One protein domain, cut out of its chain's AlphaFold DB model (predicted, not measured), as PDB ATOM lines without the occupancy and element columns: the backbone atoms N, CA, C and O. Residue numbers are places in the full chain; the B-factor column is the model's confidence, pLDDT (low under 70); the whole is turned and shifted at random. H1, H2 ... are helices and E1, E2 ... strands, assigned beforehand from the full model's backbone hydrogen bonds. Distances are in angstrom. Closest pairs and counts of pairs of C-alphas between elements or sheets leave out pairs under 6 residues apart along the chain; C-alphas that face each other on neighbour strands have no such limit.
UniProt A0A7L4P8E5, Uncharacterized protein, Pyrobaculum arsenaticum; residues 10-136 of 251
ATOM      1  N   VAL A  10     -18.956  42.149 -28.634       72.50
ATOM      2  CA  VAL A  10     -18.976  42.635 -30.014       72.50
ATOM      3  C   VAL A  10     -17.989  43.790 -30.103       72.50
ATOM      4  O   VAL A  10     -18.072  44.726 -29.301       72.50
ATOM      5  N   ARG A  11     -17.034  43.736 -31.037       76.31
ATOM      6  CA  ARG A  11     -16.071  44.828 -31.273       76.31
ATOM      7  C   ARG A  11     -16.551  45.790 -32.364       76.31
ATOM      8  O   ARG A  11     -17.461  45.445 -33.114       76.31
ATOM      9  N   PRO A  12     -15.994  47.016 -32.447       75.75
ATOM     10  CA  PRO A  12     -16.395  47.990 -33.449       75.75
ATOM     11  C   PRO A  12     -16.398  47.406 -34.859       75.75
ATOM     12  O   PRO A  12     -15.388  46.867 -35.300       75.75
ATOM     13  N   GLY A  13     -17.524  47.537 -35.560       76.62
ATOM     14  CA  GLY A  13     -17.675  47.036 -36.927       76.62
ATOM     15  C   GLY A  13     -17.967  45.537 -37.035       76.62
ATOM     16  O   GLY A  13     -18.230  45.063 -38.137       76.62
ATOM     17  N   GLU A  14     -17.983  44.791 -35.927       78.50
ATOM     18  CA  GLU A  14     -18.361  43.378 -35.932       78.50
ATOM     19  C   GLU A  14     -19.887  43.196 -35.900       78.50
ATOM     20  O   GLU A  14     -20.631  43.955 -35.267       78.50
ATOM     21  N   THR A  15     -20.332  42.118 -36.551       84.44
ATOM     22  CA  THR A  15     -21.679  41.555 -36.420       84.44
ATOM     23  C   THR A  15     -21.575  40.158 -35.822       84.44
ATOM     24  O   THR A  15     -20.798  39.324 -36.288       84.44
ATOM     25  N   VAL A  16     -22.375  39.904 -34.793       82.62
ATOM     26  CA  VAL A  16     -22.507  38.604 -34.141       82.62
ATOM     27  C   VAL A  16     -23.902  38.069 -34.398       82.62
ATOM     28  O   VAL A  16     -24.876  38.662 -33.947       82.62
ATOM     29  N   TYR A  17     -24.009  36.934 -35.074       84.00
ATOM     30  CA  TYR A  17     -25.271  36.233 -35.277       84.00
ATOM     31  C   TYR A  17     -25.552  35.290 -34.110       84.00
ATOM     32  O   TYR A  17     -24.649  34.628 -33.597       84.00
ATOM     33  N   LEU A  18     -26.813  35.229 -33.697       83.94
ATOM     34  CA  LEU A  18     -27.276  34.439 -32.564       83.94
ATOM     35  C   LEU A  18     -27.951  33.161 -33.059       83.94
ATOM     36  O   LEU A  18     -28.864  33.202 -33.887       83.94
ATOM     37  N   SER A  19     -27.511  32.023 -32.524       81.06
ATOM     38  CA  SER A  19     -28.123  30.725 -32.794       81.06
ATOM     39  C   SER A  19     -28.316  29.910 -31.510       81.06
ATOM     40  O   SER A  19     -27.323  29.417 -30.969       81.06
ATOM     41  N   PRO A  20     -29.559  29.690 -31.038       83.56
ATOM     42  CA  PRO A  20     -30.822  30.160 -31.623       83.56
ATOM     43  C   PRO A  20     -31.029  31.677 -31.481       83.56
ATOM     44  O   PRO A  20     -30.376  32.328 -30.664       83.56
ATOM     45  N   ALA A  21     -31.959  32.230 -32.265       88.31
ATOM     46  CA  ALA A  21     -32.431  33.602 -32.099       88.31
ATOM     47  C   ALA A  21     -32.977  33.831 -30.679       88.31
ATOM     48  O   ALA A  21     -33.593  32.930 -30.109       88.31
ATOM     49  N   ILE A  22     -32.796  35.035 -30.129       88.81
ATOM     50  CA  ILE A  22     -33.242  35.392 -28.775       88.81
ATOM     51  C   ILE A  22     -34.578  36.136 -28.847       88.81
ATOM     52  O   ILE A  22     -34.597  37.290 -29.285       88.81
ATOM     53  N   PRO A  23     -35.700  35.528 -28.423       90.38
ATOM     54  CA  PRO A  23     -36.979  36.215 -28.375       90.38
ATOM     55  C   PRO A  23     -36.936  37.381 -27.389       90.38
ATOM     56  O   PRO A  23     -36.365  37.282 -26.301       90.38
ATOM     57  N   LEU A  24     -37.594  38.478 -27.749       88.56
ATOM     58  CA  LEU A  24     -37.807  39.603 -26.853       88.56
ATOM     59  C   LEU A  24     -39.244  39.611 -26.327       88.56
ATOM     60  O   LEU A  24     -40.185  39.303 -27.068       88.56
ATOM     61  N   PRO A  25     -39.455  40.031 -25.069       88.19
ATOM     62  CA  PRO A  25     -40.784  40.386 -24.605       88.19
ATOM     63  C   PRO A  25     -41.395  41.471 -25.508       88.19
ATOM     64  O   PRO A  25     -40.731  42.450 -25.849       88.19
ATOM     65  N   GLN A  26     -42.673  41.327 -25.878       84.19
ATOM     66  CA  GLN A  26     -43.332  42.211 -26.858       84.19
ATOM     67  C   GLN A  26     -43.241  43.699 -26.491       84.19
ATOM     68  O   GLN A  26     -43.033  44.550 -27.351       84.19
ATOM     69  N   TRP A  27     -43.363  44.018 -25.204       81.69
ATOM     70  CA  TRP A  27     -43.266  45.384 -24.694       81.69
ATOM     71  C   TRP A  27     -41.850  45.963 -24.855       81.69
ATOM     72  O   TRP A  27     -41.713  47.136 -25.185       81.69
ATOM     73  N   ARG A  28     -40.799  45.137 -24.752       83.69
ATOM     74  CA  ARG A  28     -39.419  45.570 -25.025       83.69
ATOM     75  C   ARG A  28     -39.155  45.818 -26.496       83.69
ATOM     76  O   ARG A  28     -38.410  46.737 -26.823       83.69
ATOM     77  N   ALA A  29     -39.819  45.078 -27.381       78.19
ATOM     78  CA  ALA A  29     -39.771  45.391 -28.803       78.19
ATOM     79  C   ALA A  29     -40.379  46.772 -29.111       78.19
ATOM     80  O   ALA A  29     -39.850  47.502 -29.943       78.19
ATOM     81  N   MET A  30     -41.423  47.185 -28.383       80.62
ATOM     82  CA  MET A  30     -42.054  48.507 -28.535       80.62
ATOM     83  C   MET A  30     -41.213  49.678 -27.997       80.62
ATOM     84  O   MET A  30     -41.386  50.828 -28.419       80.62
ATOM     85  N   ASP A  31     -40.287  49.416 -27.073       76.31
ATOM     86  CA  ASP A  31     -39.397  50.449 -26.536       76.31
ATOM     87  C   ASP A  31     -38.354  50.911 -27.558       76.31
ATOM     88  O   ASP A  31     -37.849  52.030 -27.465       76.31
ATOM     89  N   MET A  32     -38.088  50.095 -28.576       71.25
ATOM     90  CA  MET A  32     -37.082  50.360 -29.595       71.25
ATOM     91  C   MET A  32     -37.704  50.950 -30.870       71.25
ATOM     92  O   MET A  32     -38.917  50.926 -31.086       71.25
ATOM     93  N   ARG A  33     -36.861  51.578 -31.696       67.00
ATOM     94  CA  ARG A  33     -37.261  52.273 -32.928       67.00
ATOM     95  C   ARG A  33     -38.073  51.341 -33.852       67.00
ATOM     96  O   ARG A  33     -37.882  50.135 -33.848       67.00
ATOM     97  N   LEU A  34     -38.941  51.925 -34.687       69.31
ATOM     98  CA  LEU A  34     -39.655  51.287 -35.815       69.31
ATOM     99  C   LEU A  34     -40.889  50.422 -35.497       69.31
ATOM    100  O   LEU A  34     -41.690  50.192 -36.406       69.31
ATOM    101  N   HIS A  35     -41.141  50.023 -34.251       68.88
ATOM    102  CA  HIS A  35     -42.354  49.265 -33.927       68.88
ATOM    103  C   HIS A  35     -43.566  50.169 -33.652       68.88
ATOM    104  O   HIS A  35     -43.535  51.052 -32.798       68.88
ATOM    105  N   ARG A  36     -44.666  49.934 -34.383       67.88
ATOM    106  CA  ARG A  36     -45.969  50.613 -34.195       67.88
ATOM    107  C   ARG A  36     -47.071  49.690 -33.662       67.88
ATOM    108  O   ARG A  36     -48.161  50.162 -33.357       67.88
ATOM    109  N   LYS A  37     -46.806  48.382 -33.588       69.44
ATOM    110  CA  LYS A  37     -47.722  47.333 -33.121       69.44
ATOM    111  C   LYS A  37     -46.925  46.241 -32.414       69.44
ATOM    112  O   LYS A  37     -45.765  46.018 -32.761       69.44
ATOM    113  N   THR A  38     -47.566  45.548 -31.478       72.75
ATOM    114  CA  THR A  38     -46.988  44.391 -30.795       72.75
ATOM    115  C   THR A  38     -46.776  43.261 -31.799       72.75
ATOM    116  O   THR A  38     -47.720  42.723 -32.374       72.75
ATOM    117  N   LEU A  39     -45.514  42.923 -32.042       74.94
ATOM    118  CA  LEU A  39     -45.116  41.799 -32.878       74.94
ATOM    119  C   LEU A  39     -44.206  40.887 -32.061       74.94
ATOM    120  O   LEU A  39     -43.481  41.333 -31.171       74.94
ATOM    121  N   SER A  40     -44.261  39.595 -32.358       84.25
ATOM    122  CA  SER A  40     -43.315  38.620 -31.833       84.25
ATOM    123  C   SER A  40     -41.955  38.866 -32.489       84.25
ATOM    124  O   SER A  40     -41.773  38.547 -33.662       84.25
ATOM    125  N   THR A  41     -41.018  39.445 -31.742       88.38
ATOM    126  CA  THR A  41     -39.690  39.840 -32.230       88.38
ATOM    127  C   THR A  41     -38.610  38.970 -31.601       88.38
ATOM    128  O   THR A  41     -38.683  38.653 -30.415       88.38
ATOM    129  N   ALA A  42     -37.592  38.617 -32.382       91.00
ATOM    130  CA  ALA A  42     -36.369  38.010 -31.878       91.00
ATOM    131  C   ALA A  42     -35.135  38.729 -32.427       91.00
ATOM    132  O   ALA A  42     -35.115  39.168 -33.580       91.00
ATOM    133  N   ILE A  43     -34.101  38.814 -31.597       90.88
ATOM    134  CA  ILE A  43     -32.777  39.272 -32.001       90.88
ATOM    135  C   ILE A  43     -32.062  38.085 -32.643       90.88
ATOM    136  O   ILE A  43     -31.853  37.055 -32.001       90.88
ATOM    137  N   VAL A  44     -31.694  38.236 -33.913       90.56
ATOM    138  CA  VAL A  44     -30.932  37.229 -34.675       90.56
ATOM    139  C   VAL A  44     -29.477  37.635 -34.866       90.56
ATOM    140  O   VAL A  44     -28.641  36.788 -35.163       90.56
ATOM    141  N   ALA A  45     -29.169  38.919 -34.685       90.06
ATOM    142  CA  ALA A  45     -27.822  39.449 -34.784       90.06
ATOM    143  C   ALA A  45     -27.636  40.671 -33.881       90.06
ATOM    144  O   ALA A  45     -28.585  41.412 -33.617       90.06
ATOM    145  N   VAL A  46     -26.404  40.903 -33.444       89.38
ATOM    146  CA  VAL A  46     -25.985  42.080 -32.687       89.38
ATOM    147  C   VAL A  46     -24.808  42.738 -33.397       89.38
ATOM    148  O   VAL A  46     -23.849  42.061 -33.758       89.38
ATOM    149  N   LYS A  47     -24.874  44.053 -33.595       88.06
ATOM    150  CA  LYS A  47     -23.830  44.859 -34.240       88.06
ATOM    151  C   LYS A  47     -23.308  45.901 -33.268       88.06
ATOM    152  O   LYS A  47     -24.112  46.553 -32.607       88.06
ATOM    153  N   TYR A  48     -21.994  46.107 -33.206       85.75
ATOM    154  CA  TYR A  48     -21.435  47.253 -32.483       85.75
ATOM    155  C   TYR A  48     -21.097  48.371 -33.465       85.75
ATOM    156  O   TYR A  48     -20.210  48.242 -34.312       85.75
ATOM    157  N   ALA A  49     -21.804  49.488 -33.318       83.00
ATOM    158  CA  ALA A  49     -21.534  50.719 -34.035       83.00
ATOM    159  C   ALA A  49     -20.780  51.718 -33.143       83.00
ATOM    160  O   ALA A  49     -21.096  51.906 -31.965       83.00
ATOM    161  N   GLN A  50     -19.783  52.386 -33.721       76.75
ATOM    162  CA  GLN A  50     -19.151  53.537 -33.081       76.75
ATOM    163  C   GLN A  50     -20.030  54.779 -33.223       76.75
ATOM    164  O   GLN A  50     -20.898  54.857 -34.092       76.75
ATOM    165  N   GLN A  51     -19.793  55.757 -32.348       73.50
ATOM    166  CA  GLN A  51     -20.424  57.068 -32.447       73.50
ATOM    167  C   GLN A  51     -20.168  57.724 -33.821       73.50
ATOM    168  O   GLN A  51     -19.142  57.447 -34.445       73.50
ATOM    169  N   PRO A  52     -21.063  58.615 -34.287       72.50
ATOM    170  CA  PRO A  52     -22.175  59.232 -33.554       72.50
ATOM    171  C   PRO A  52     -23.420  58.344 -33.415       72.50
ATOM    172  O   PRO A  52     -23.743  57.541 -34.288       72.50
ATOM    173  N   LEU A  53     -24.152  58.538 -32.312       78.06
ATOM    174  CA  LEU A  53     -25.491  57.975 -32.140       78.06
ATOM    175  C   LEU A  53     -26.419  58.524 -33.239       78.06
ATOM    176  O   LEU A  53     -26.442  59.738 -33.472       78.06
ATOM    177  N   PRO A  54     -27.194  57.674 -33.926       74.00
ATOM    178  CA  PRO A  54     -28.096  58.135 -34.966       74.00
ATOM    179  C   PRO A  54     -29.263  58.913 -34.351       74.00
ATOM    180  O   PRO A  54     -29.702  58.661 -33.229       74.00
ATOM    181  N   ARG A  55     -29.798  59.869 -35.116       71.06
ATOM    182  CA  ARG A  55     -30.941  60.687 -34.688       71.06
ATOM    183  C   ARG A  55     -32.203  59.820 -34.567       71.06
ATOM    184  O   ARG A  55     -32.575  59.141 -35.525       71.06
ATOM    185  N   GLY A  56     -32.893  59.879 -33.425       71.94
ATOM    186  CA  GLY A  56     -34.173  59.196 -33.206       71.94
ATOM    187  C   GLY A  56     -34.320  58.576 -31.812       71.94
ATOM    188  O   GLY A  56     -33.537  58.861 -30.913       71.94
ATOM    189  N   LYS A  57     -35.348  57.731 -31.638       78.31
ATOM    190  CA  LYS A  57     -35.606  56.999 -30.386       78.31
ATOM    191  C   LYS A  57     -34.588  55.866 -30.218       78.31
ATOM    192  O   LYS A  57     -34.564  54.947 -31.036       78.31
ATOM    193  N   THR A  58     -33.817  55.916 -29.139       85.38
ATOM    194  CA  THR A  58     -32.915  54.850 -28.679       85.38
ATOM    195  C   THR A  58     -33.394  54.331 -27.327       85.38
ATOM    196  O   THR A  58     -33.911  55.108 -26.525       85.38
ATOM    197  N   LEU A  59     -33.199  53.039 -27.049       87.75
ATOM    198  CA  LEU A  59     -33.323  52.536 -25.679       87.75
ATOM    199  C   LEU A  59     -31.975  52.693 -24.978       87.75
ATOM    200  O   LEU A  59     -30.969  52.187 -25.469       87.75
ATOM    201  N   THR A  60     -31.968  53.365 -23.831       88.62
ATOM    202  CA  THR A  60     -30.767  53.536 -23.010       88.62
ATOM    203  C   THR A  60     -30.806  52.571 -21.832       88.62
ATOM    204  O   THR A  60     -31.785  52.546 -21.086       88.62
ATOM    205  N   LEU A  61     -29.744  51.786 -21.650       88.06
ATOM    206  CA  LEU A  61     -29.546  50.928 -20.483       88.06
ATOM    207  C   LEU A  61     -28.307  51.383 -19.720       88.06
ATOM    208  O   LEU A  61     -27.222  51.480 -20.289       88.06
ATOM    209  N   HIS A  62     -28.459  51.602 -18.420       86.62
ATOM    210  CA  HIS A  62     -27.345  51.917 -17.534       86.62
ATOM    211  C   HIS A  62     -27.006  50.696 -16.688       86.62
ATOM    212  O   HIS A  62     -27.868  50.158 -15.994       86.62
ATOM    213  N   ASN A  63     -25.744  50.279 -16.730       79.56
ATOM    214  CA  ASN A  63     -25.199  49.292 -15.816       79.56
ATOM    215  C   ASN A  63     -24.232  49.991 -14.844       79.56
ATOM    216  O   ASN A  63     -23.063  50.202 -15.187       79.56
ATOM    217  N   PRO A  64     -24.694  50.370 -13.639       74.44
ATOM    218  CA  PRO A  64     -23.880  51.120 -12.686       74.44
ATOM    219  C   PRO A  64     -22.749  50.276 -12.096       74.44
ATOM    220  O   PRO A  64     -21.689  50.814 -11.793       74.44
ATOM    221  N   VAL A  65     -22.937  48.956 -11.978       73.44
ATOM    222  CA  VAL A  65     -21.916  48.034 -11.454       73.44
ATOM    223  C   VAL A  65     -20.700  47.983 -12.380       73.44
ATOM    224  O   VAL A  65     -19.572  47.839 -11.908       73.44
ATOM    225  N   LEU A  66     -20.930  48.128 -13.684       70.69
ATOM    226  CA  LEU A  66     -19.885  48.193 -14.700       70.69
ATOM    227  C   LEU A  66     -19.467  49.618 -15.079       70.69
ATOM    228  O   LEU A  66     -18.515  49.774 -15.840       70.69
ATOM    229  N   GLY A  67     -20.187  50.645 -14.619       74.25
ATOM    230  CA  GLY A  67     -19.996  52.022 -15.081       74.25
ATOM    231  C   GLY A  67     -20.205  52.178 -16.594       74.25
ATOM    232  O   GLY A  67     -19.461  52.912 -17.242       74.25
ATOM    233  N   ARG A  68     -21.171  51.445 -17.168       78.19
ATOM    234  CA  ARG A  68     -21.431  51.400 -18.617       78.19
ATOM    235  C   ARG A  68     -22.813  51.920 -18.969       78.19
ATOM    236  O   ARG A  68     -23.794  51.605 -18.292       78.19
ATOM    237  N   THR A  69     -22.887  52.629 -20.091       85.38
ATOM    238  CA  THR A  69     -24.149  53.017 -20.723       85.38
ATOM    239  C   THR A  69     -24.227  52.406 -22.114       85.38
ATOM    240  O   THR A  69     -23.315  52.570 -22.925       85.38
ATOM    241  N   TYR A  70     -25.332  51.715 -22.378       87.19
ATOM    242  CA  TYR A  70     -25.664  51.143 -23.675       87.19
ATOM    243  C   TYR A  70     -26.778  51.956 -24.314       87.19
ATOM    244  O   TYR A  70     -27.799  52.210 -23.675       87.19
ATOM    245  N   TYR A  71     -26.619  52.281 -25.588       88.94
ATOM    246  CA  TYR A  71     -27.697  52.790 -26.423       88.94
ATOM    247  C   TYR A  71     -28.014  51.749 -27.481       88.94
ATOM    248  O   TYR A  71     -27.120  51.220 -28.143       88.94
ATOM    249  N   LEU A  72     -29.296  51.439 -27.610       89.38
ATOM    250  CA  LEU A  72     -29.774  50.303 -28.374       89.38
ATOM    251  C   LEU A  72     -30.771  50.748 -29.428       89.38
ATOM    252  O   LEU A  72     -31.691  51.531 -29.162       89.38
ATOM    253  N   ILE A  73     -30.594  50.197 -30.622       88.56
ATOM    254  CA  ILE A  73     -31.479  50.391 -31.763       88.56
ATOM    255  C   ILE A  73     -31.754  49.030 -32.358       88.56
ATOM    256  O   ILE A  73     -30.848  48.222 -32.520       88.56
ATOM    257  N   MET A  74     -33.012  48.794 -32.687       87.88
ATOM    258  CA  MET A  74     -33.432  47.558 -33.307       87.88
ATOM    259  C   MET A  74     -33.982  47.852 -34.691       87.88
ATOM    260  O   MET A  74     -34.795  48.760 -34.868       87.88
ATOM    261  N   GLU A  75     -33.499  47.092 -35.663       87.88
ATOM    262  CA  GLU A  75     -33.863  47.224 -37.070       87.88
ATOM    263  C   GLU A  75     -34.221  45.843 -37.621       87.88
ATOM    264  O   GLU A  75     -33.659  44.846 -37.155       87.88
ATOM    265  N   PRO A  76     -35.159  45.741 -38.579       89.00
ATOM    266  CA  PRO A  76     -35.446  44.474 -39.238       89.00
ATOM    267  C   PRO A  76     -34.160  43.841 -39.772       89.00
ATOM    268  O   PRO A  76     -33.337  44.513 -40.392       89.00
ATOM    269  N   ALA A  77     -33.969  42.553 -39.504       88.94
ATOM    270  CA  ALA A  77     -32.807  41.842 -40.003       88.94
ATOM    271  C   ALA A  77     -32.977  41.545 -41.493       88.94
ATOM    272  O   ALA A  77     -34.044  41.120 -41.937       88.94
ATOM    273  N   THR A  78     -31.903  41.735 -42.253       85.94
ATOM    274  CA  THR A  78     -31.816  41.302 -43.652       85.94
ATOM    275  C   THR A  78     -31.334  39.859 -43.776       85.94
ATOM    276  O   THR A  78     -31.527  39.244 -44.818       85.94
ATOM    277  N   GLU A  79     -30.730  39.311 -42.717       82.88
ATOM    278  CA  GLU A  79     -30.086  37.997 -42.694       82.88
ATOM    279  C   GLU A  79     -30.352  37.273 -41.366       82.88
ATOM    280  O   GLU A  79     -30.524  37.899 -40.319       82.88
ATOM    281  N   SER A  80     -30.385  35.939 -41.407       81.88
ATOM    282  CA  SER A  80     -30.487  35.078 -40.225       81.88
ATOM    283  C   SER A  80     -29.792  33.745 -40.482       81.88
ATOM    284  O   SER A  80     -29.952  33.157 -41.549       81.88
ATOM    285  N   LEU A  81     -29.078  33.237 -39.474       77.50
ATOM    286  CA  LEU A  81     -28.462  31.905 -39.501       77.50
ATOM    287  C   LEU A  81     -29.358  30.811 -38.901       77.50
ATOM    288  O   LEU A  81     -28.947  29.655 -38.832       77.50
ATOM    289  N   THR A  82     -30.566  31.152 -38.435       70.62
ATOM    290  CA  THR A  82     -31.478  30.188 -37.799       70.62
ATOM    291  C   THR A  82     -32.907  30.254 -38.335       70.62
ATOM    292  O   THR A  82     -33.342  31.323 -38.783       70.62
ATOM    293  N   PRO A  83     -33.657  29.129 -38.286       75.75
ATOM    294  CA  PRO A  83     -35.080  29.111 -38.601       75.75
ATOM    295  C   PRO A  83     -35.859  30.117 -37.752       75.75
ATOM    296  O   PRO A  83     -35.681  30.197 -36.536       75.75
ATOM    297  N   LEU A  84     -36.740  30.876 -38.402       77.44
ATOM    298  CA  LEU A  84     -37.467  31.968 -37.768       77.44
ATOM    299  C   LEU A  84     -38.878  31.535 -37.369       77.44
ATOM    300  O   LEU A  84     -39.675  31.115 -38.201       77.44
ATOM    301  N   SER A  85     -39.201  31.701 -36.089       80.38
ATOM    302  CA  SER A  85     -40.583  31.680 -35.569       80.38
ATOM    303  C   SER A  85     -41.051  33.069 -35.113       80.38
ATOM    304  O   SER A  85     -42.133  33.222 -34.558       80.38
ATOM    305  N   TYR A  86     -40.215  34.085 -35.336       84.81
ATOM    306  CA  TYR A  86     -40.377  35.462 -34.884       84.81
ATOM    307  C   TYR A  86     -39.932  36.414 -35.997       84.81
ATOM    308  O   TYR A  86     -39.167  36.031 -36.883       84.81
ATOM    309  N   MET A  87     -40.352  37.674 -35.917       87.19
ATOM    310  CA  MET A  87     -39.801  38.735 -36.751       87.19
ATOM    311  C   MET A  87     -38.333  38.954 -36.379       87.19
ATOM    312  O   MET A  87     -38.018  39.343 -35.248       87.19
ATOM    313  N   ALA A  88     -37.445  38.694 -37.331       90.31
ATOM    314  CA  ALA A  88     -36.008  38.775 -37.139       90.31
ATOM    315  C   ALA A  88     -35.534  40.227 -37.108       90.31
ATOM    316  O   ALA A  88     -35.867  41.015 -37.994       90.31
ATOM    317  N   HIS A  89     -34.746  40.569 -36.094       91.12
ATOM    318  CA  HIS A  89     -34.169  41.895 -35.946       91.12
ATOM    319  C   HIS A  89     -32.677  41.840 -35.628       91.12
ATOM    320  O   HIS A  89     -32.186  40.926 -34.962       91.12
ATOM    321  N   THR A  90     -31.974  42.861 -36.104       91.12
ATOM    322  CA  THR A  90     -30.601  43.164 -35.721       91.12
ATOM    323  C   THR A  90     -30.624  44.206 -34.612       91.12
ATOM    324  O   THR A  90     -31.264  45.251 -34.750       91.12
ATOM    325  N   LEU A  91     -29.920  43.929 -33.518       91.00
ATOM    326  CA  LEU A  91     -29.698  44.881 -32.440       91.00
ATOM    327  C   LEU A  91     -28.383  45.629 -32.680       91.00
ATOM    328  O   LEU A  91     -27.306  45.057 -32.540       91.00
ATOM    329  N   THR A  92     -28.459  46.911 -33.005       90.38
ATOM    330  CA  THR A  92     -27.293  47.795 -33.055       90.38
ATOM    331  C   THR A  92     -27.056  48.391 -31.673       90.38
ATOM    332  O   THR A  92     -27.938  49.024 -31.087       90.38
ATOM    333  N   VAL A  93     -25.854  48.175 -31.152       89.06
ATOM    334  CA  VAL A  93     -25.413  48.584 -29.820       89.06
ATOM    335  C   VAL A  93     -24.375  49.687 -29.961       89.06
ATOM    336  O   VAL A  93     -23.491  49.603 -30.808       89.06
ATOM    337  N   TYR A  94     -24.462  50.688 -29.093       87.69
ATOM    338  CA  TYR A  94     -23.423  51.682 -28.847       87.69
ATOM    339  C   TYR A  94     -23.086  51.631 -27.360       87.69
ATOM    340  O   TYR A  94     -23.990  51.754 -26.532       87.69
ATOM    341  N   CYS A  95     -21.813  51.464 -27.011       80.69
ATOM    342  CA  CYS A  95     -21.375  51.463 -25.616       80.69
ATOM    343  C   CYS A  95     -20.466  52.649 -25.341       80.69
ATOM    344  O   CYS A  95     -19.471  52.854 -26.039       80.69
ATOM    345  N   GLU A  96     -20.792  53.389 -24.290       76.31
ATOM    346  CA  GLU A  96     -19.879  54.336 -23.667       76.31
ATOM    347  C   GLU A  96     -19.193  53.633 -22.497       76.31
ATOM    348  O   GLU A  96     -19.845  53.217 -21.534       76.31
ATOM    349  N   THR A  97     -17.873  53.481 -22.595       63.81
ATOM    350  CA  THR A  97     -17.063  52.840 -21.558       63.81
ATOM    351  C   THR A  97     -16.090  53.846 -20.962       63.81
ATOM    352  O   THR A  97     -15.280  54.437 -21.680       63.81
ATOM    353  N   ALA A  98     -16.088  53.984 -19.637       48.88
ATOM    354  CA  ALA A  98     -14.993  54.635 -18.932       48.88
ATOM    355  C   ALA A  98     -13.739  53.740 -19.022       48.88
ATOM    356  O   ALA A  98     -13.623  52.734 -18.331       48.88
ATOM    357  N   GLY A  99     -12.813  54.063 -19.929       48.09
ATOM    358  CA  GLY A  99     -11.464  53.476 -19.961       48.09
ATOM    359  C   GLY A  99     -11.268  52.148 -20.713       48.09
ATOM    360  O   GLY A  99     -10.122  51.753 -20.896       48.09
ATOM    361  N   MET A 100     -12.315  51.481 -21.220       47.12
ATOM    362  CA  MET A 100     -12.188  50.249 -22.028       47.12
ATOM    363  C   MET A 100     -12.575  50.521 -23.492       47.12
ATOM    364  O   MET A 100     -13.745  50.715 -23.814       47.12
ATOM    365  N   ARG A 101     -11.582  50.594 -24.386       50.16
ATOM    366  CA  ARG A 101     -11.716  51.216 -25.719       50.16
ATOM    367  C   ARG A 101     -12.139  50.310 -26.891       50.16
ATOM    368  O   ARG A 101     -12.082  50.790 -28.017       50.16
ATOM    369  N   SER A 102     -12.546  49.047 -26.719       59.91
ATOM    370  CA  SER A 102     -12.650  48.171 -27.910       59.91
ATOM    371  C   SER A 102     -13.759  47.122 -27.982       59.91
ATOM    372  O   SER A 102     -13.830  46.458 -29.014       59.91
ATOM    373  N   ALA A 103     -14.636  46.945 -26.985       68.44
ATOM    374  CA  ALA A 103     -15.727  45.970 -27.116       68.44
ATOM    375  C   ALA A 103     -16.935  46.215 -26.190       68.44
ATOM    376  O   ALA A 103     -16.778  46.571 -25.019       68.44
ATOM    377  N   CYS A 104     -18.132  45.953 -26.716       75.81
ATOM    378  CA  CYS A 104     -19.401  45.883 -25.991       75.81
ATOM    379  C   CYS A 104     -19.669  44.446 -25.545       75.81
ATOM    380  O   CYS A 104     -19.633  43.552 -26.378       75.81
ATOM    381  N   ASP A 105     -19.997  44.186 -24.284       75.31
ATOM    382  CA  ASP A 105     -20.484  42.864 -23.883       75.31
ATOM    383  C   ASP A 105     -21.940  42.634 -24.271       75.31
ATOM    384  O   ASP A 105     -22.774  43.538 -24.254       75.31
ATOM    385  N   LEU A 106     -22.257  41.374 -24.557       78.62
ATOM    386  CA  LEU A 106     -23.618  40.938 -24.830       78.62
ATOM    387  C   LEU A 106     -24.449  40.693 -23.566       78.62
ATOM    388  O   LEU A 106     -25.595  40.255 -23.679       78.62
ATOM    389  N   SER A 107     -23.947  41.034 -22.370       77.88
ATOM    390  CA  SER A 107     -24.738  40.885 -21.143       77.88
ATOM    391  C   SER A 107     -26.004  41.736 -21.148       77.88
ATOM    392  O   SER A 107     -26.975  41.393 -20.483       77.88
ATOM    393  N   LEU A 108     -26.041  42.804 -21.949       83.00
ATOM    394  CA  LEU A 108     -27.239  43.617 -22.151       83.00
ATOM    395  C   LEU A 108     -28.436  42.805 -22.665       83.00
ATOM    396  O   LEU A 108     -29.571  43.158 -22.353       83.00
ATOM    397  N   LEU A 109     -28.216  41.709 -23.408       87.25
ATOM    398  CA  LEU A 109     -29.308  40.853 -23.887       87.25
ATOM    399  C   LEU A 109     -30.108  40.294 -22.707       87.25
ATOM    400  O   LEU A 109     -31.332  40.196 -22.768       87.25
ATOM    401  N   TYR A 110     -29.421  40.005 -21.602       86.00
ATOM    402  CA  TYR A 110     -30.027  39.518 -20.370       86.00
ATOM    403  C   TYR A 110     -30.942  40.564 -19.728       86.00
ATOM    404  O   TYR A 110     -32.055  40.250 -19.308       86.00
ATOM    405  N   ALA A 111     -30.531  41.834 -19.732       85.19
ATOM    406  CA  ALA A 111     -31.364  42.933 -19.252       85.19
ATOM    407  C   ALA A 111     -32.627  43.139 -20.112       85.19
ATOM    408  O   ALA A 111     -33.673  43.545 -19.597       85.19
ATOM    409  N   LEU A 112     -32.559  42.833 -21.413       88.50
ATOM    410  CA  LEU A 112     -33.678  43.008 -22.343       88.50
ATOM    411  C   LEU A 112     -34.786  41.963 -22.184       88.50
ATOM    412  O   LEU A 112     -35.948  42.277 -22.422       88.50
ATOM    413  N   VAL A 113     -34.469  40.733 -21.781       87.62
ATOM    414  CA  VAL A 113     -35.460  39.640 -21.765       87.62
ATOM    415  C   VAL A 113     -36.320  39.577 -20.500       87.62
ATOM    416  O   VAL A 113     -37.265  38.800 -20.460       87.62
ATOM    417  N   SER A 114     -36.062  40.418 -19.492       81.62
ATOM    418  CA  SER A 114     -36.719  40.362 -18.172       81.62
ATOM    419  C   SER A 114     -36.640  38.957 -17.536       81.62
ATOM    420  O   SER A 114     -37.632  38.228 -17.478       81.62
ATOM    421  N   PRO A 115     -35.461  38.565 -17.023       82.31
ATOM    422  CA  PRO A 115     -35.158  37.182 -16.632       82.31
ATOM    423  C   PRO A 115     -36.082  36.574 -15.569       82.31
ATOM    424  O   PRO A 115     -36.250  35.359 -15.520       82.31
ATOM    425  N   MET A 116     -36.699  37.406 -14.723       80.50
ATOM    426  CA  MET A 116     -37.687  36.957 -13.735       80.50
ATOM    427  C   MET A 116     -39.029  36.571 -14.361       80.50
ATOM    428  O   MET A 116     -39.671  35.635 -13.893       80.50
ATOM    429  N   ALA A 117     -39.469  37.311 -15.378       84.75
ATOM    430  CA  ALA A 117     -40.743  37.073 -16.044       84.75
ATOM    431  C   ALA A 117     -40.617  36.011 -17.143       84.75
ATOM    432  O   ALA A 117     -41.557  35.257 -17.371       84.75
ATOM    433  N   MET A 118     -39.457  35.951 -17.806       88.81
ATOM    434  CA  MET A 118     -39.189  35.067 -18.942       88.81
ATOM    435  C   MET A 118     -37.883  34.278 -18.730       88.81
ATOM    436  O   MET A 118     -36.892  34.512 -19.431       88.81
ATOM    437  N   PRO A 119     -37.844  33.337 -17.768       88.50
ATOM    438  CA  PRO A 119     -36.634  32.571 -17.475       88.50
ATOM    439  C   PRO A 119     -36.176  31.707 -18.655       88.50
ATOM    440  O   PRO A 119     -34.976  31.539 -18.843       88.50
ATOM    441  N   ASP A 120     -37.101  31.218 -19.488       89.81
ATOM    442  CA  ASP A 120     -36.762  30.462 -20.698       89.81
ATOM    443  C   ASP A 120     -35.992  31.319 -21.710       89.81
ATOM    444  O   ASP A 120     -35.024  30.854 -22.309       89.81
ATOM    445  N   TYR A 121     -36.380  32.589 -21.874       89.56
ATOM    446  CA  TYR A 121     -35.705  33.510 -22.794       89.56
ATOM    447  C   TYR A 121     -34.321  33.882 -22.263       89.56
ATOM    448  O   TYR A 121     -33.359  33.917 -23.024       89.56
ATOM    449  N   ALA A 122     -34.203  34.105 -20.953       88.44
ATOM    450  CA  ALA A 122     -32.924  34.372 -20.307       88.44
ATOM    451  C   ALA A 122     -31.961  33.187 -20.404       88.44
ATOM    452  O   ALA A 122     -30.812  33.370 -20.804       88.44
ATOM    453  N   ALA A 123     -32.436  31.971 -20.139       88.44
ATOM    454  CA  ALA A 123     -31.633  30.765 -20.294       88.44
ATOM    455  C   ALA A 123     -31.180  30.544 -21.744       88.44
ATOM    456  O   ALA A 123     -30.064  30.078 -21.991       88.44
ATOM    457  N   LEU A 124     -32.009  30.929 -22.721       86.88
ATOM    458  CA  LEU A 124     -31.658  30.845 -24.135       86.88
ATOM    459  C   LEU A 124     -30.433  31.694 -24.494       86.88
ATOM    460  O   LEU A 124     -29.653  31.270 -25.339       86.88
ATOM    461  N   ILE A 125     -30.213  32.830 -23.826       85.00
ATOM    462  CA  ILE A 125     -29.034  33.686 -24.047       85.00
ATOM    463  C   ILE A 125     -27.747  32.919 -23.747       85.00
ATOM    464  O   ILE A 125     -26.793  32.998 -24.511       85.00
ATOM    465  N   PHE A 126     -27.726  32.125 -22.677       80.69
ATOM    466  CA  PHE A 126     -26.565  31.304 -22.319       80.69
ATOM    467  C   PHE A 126     -26.410  30.068 -23.212       80.69
ATOM    468  O   PHE A 126     -25.317  29.517 -23.324       80.69
ATOM    469  N   ARG A 127     -27.485  29.629 -23.877       75.94
ATOM    470  CA  ARG A 127     -27.429  28.566 -24.895       75.94
ATOM    471  C   ARG A 127     -26.995  29.082 -26.259       75.94
ATOM    472  O   ARG A 127     -26.429  28.308 -27.030       75.94
ATOM    473  N   ALA A 128     -27.307  30.337 -26.571       70.12
ATOM    474  CA  ALA A 128     -27.076  30.897 -27.884       70.12
ATOM    475  C   ALA A 128     -25.586  30.975 -28.193       70.12
ATOM    476  O   ALA A 128     -24.759  31.446 -27.413       70.12
ATOM    477  N   MET A 129     -25.245  30.477 -29.372       61.97
ATOM    478  CA  MET A 129     -23.924  30.627 -29.940       61.97
ATOM    479  C   MET A 129     -23.849  31.974 -30.644       61.97
ATOM    480  O   MET A 129     -24.685  32.281 -31.492       61.97
ATOM    481  N   ALA A 130     -22.819  32.738 -30.303       63.56
ATOM    482  CA  ALA A 130     -22.361  33.888 -31.057       63.56
ATOM    483  C   ALA A 130     -21.501  33.399 -32.234       63.56
ATOM    484  O   ALA A 130     -20.402  32.878 -32.030       63.56
ATOM    485  N   VAL A 131     -22.008  33.535 -33.458       62.97
ATOM    486  CA  VAL A 131     -21.272  33.244 -34.695       62.97
ATOM    487  C   VAL A 131     -20.840  34.568 -35.310       62.97
ATOM    488  O   VAL A 131     -21.673  35.444 -35.528       62.97
ATOM    489  N   THR A 132     -19.547  34.736 -35.573       63.31
ATOM    490  CA  THR A 132     -19.005  35.948 -36.206       63.31
ATOM    491  C   THR A 132     -18.440  35.595 -37.575       63.31
ATOM    492  O   THR A 132     -17.937  34.490 -37.776       63.31
ATOM    493  N   GLU A 133     -18.516  36.525 -38.526       57.41
ATOM    494  CA  GLU A 133     -17.999  36.318 -39.888       57.41
ATOM    495  C   GLU A 133     -16.459  36.324 -39.955       57.41
ATOM    496  O   GLU A 133     -15.888  35.865 -40.939       57.41
ATOM    497  N   GLN A 134     -15.772  36.843 -38.926       53.62
ATOM    498  CA  GLN A 134     -14.380  37.300 -39.058       53.62
ATOM    499  C   GLN A 134     -13.331  36.611 -38.165       53.62
ATOM    500  O   GLN A 134     -12.171  37.005 -38.249       53.62
ATOM    501  N   TYR A 135     -13.642  35.587 -37.347       51.09
ATOM    502  CA  TYR A 135     -12.627  35.069 -36.404       51.09
ATOM    503  C   TYR A 135     -12.510  33.544 -36.221       51.09
ATOM    504  O   TYR A 135     -13.473  32.816 -35.975       51.09
ATOM    505  N   THR A 136     -11.254  33.078 -36.266       46.66
ATOM    506  CA  THR A 136     -10.813  31.714 -35.931       46.66
ATOM    507  C   THR A 136     -10.955  31.413 -34.430       46.66
ATOM    508  O   THR A 136     -10.934  32.316 -33.595       46.66
TER     509      THR A 136
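What this domain is: This is residues 10 to 136 of the 251 residues of an uncharacterized protein of Pyrobaculum arsenaticum (UniProt A0A7L4P8E5). One strongly twisted sheet of six strands makes the body, and three short helices are set about it. H3, H2 and E3 come in a row: H3 packs on E1, and H2 sits between H3 and the edge of the sheet at E3, while H1 is beside the strands, nearest E2, E3 and E4. The printed part has 127 residues, with three named helices and six named strands in the order E1, H1, E2, E3, E4, E5, H2, H3, E6, and its class is mixed, helices and strands. The sheet is mixed too, in the order E3, E4, E5, E2, E1, E6. The whole is compact and rounded, with a radius of gyration of the C-alphas of 13.8 A and spans of 39 by 35 by 29 A.

How they stand to each other: E1, residues 15 to 23, bends by 90 degrees at residue 20. H1, residues 26 to 31, is on the sheet at a height over the sheet of 6.7 A, over none of its strands. E2, residues 41 to 48, is antiparallel to E1, with N 18 and O 44 at 2.8 A. E3, residues 59 to 63, is an edge strand and forms a hairpin with E4, residues 68 to 76, where N 61 and O 70 are 2.8 A apart. E4 forms a hairpin with E5, residues 87 to 97, with N 71 and O 94 at 2.8 A; E3, E4 and E5 are a meander, each strand the antiparallel neighbour of the one before. E5 is parallel to E2, with N 44 and O 89 at 2.9 A. H2, residues 108 to 112, stands at the sheet's level; it is close to H1 but not clearly touching, the closest C-alphas being Arg 28 and Leu 112, 6.8 A. H3, residues 119 to 127, is on the sheet; its closest C-alpha pair with E1 is Tyr 121 and Pro 23, 6.3 A. H2 and H3 only just touch, with 3 pairs of C-alphas within 8 A, the closest being Tyr 110 and Ala 122 at 5.9 A. E6, residues 129 to 132, is the other edge strand, antiparallel to E1, with N 17 and O 131 at 2.8 A. E5, H2, H3 and E6 make a split strand-helix-strand unit, two strands of one sheet that are not neighbours, with the helices H2 and H3 between them along the chain and E2 and E1 between them in the sheet; its crossover is right-handed. Every O i to N i+4 pair is within hydrogen-bond range in H1 and H2, and 4 of 5 in H3.

Where its parts are: E1 begins at C-alpha 15, (-21.679, 41.555, -36.420), and is 18.1 A long. E2 measures 19.7 A, E4 25.9 A, E5 30.8 A and H3 12.5 A. E6 ends at C-alpha 132, (-19.005, 35.948, -36.206).

The domain as a whole: The C-alphas of Lys 37 and Thr 136, the two farthest apart, are 40.2 A apart. The printed part has no cut, and no link is long. Mean pLDDT of the printed part is 79.2; residues 33 to 37, 97 to 103 and 129 to 136 are under 70.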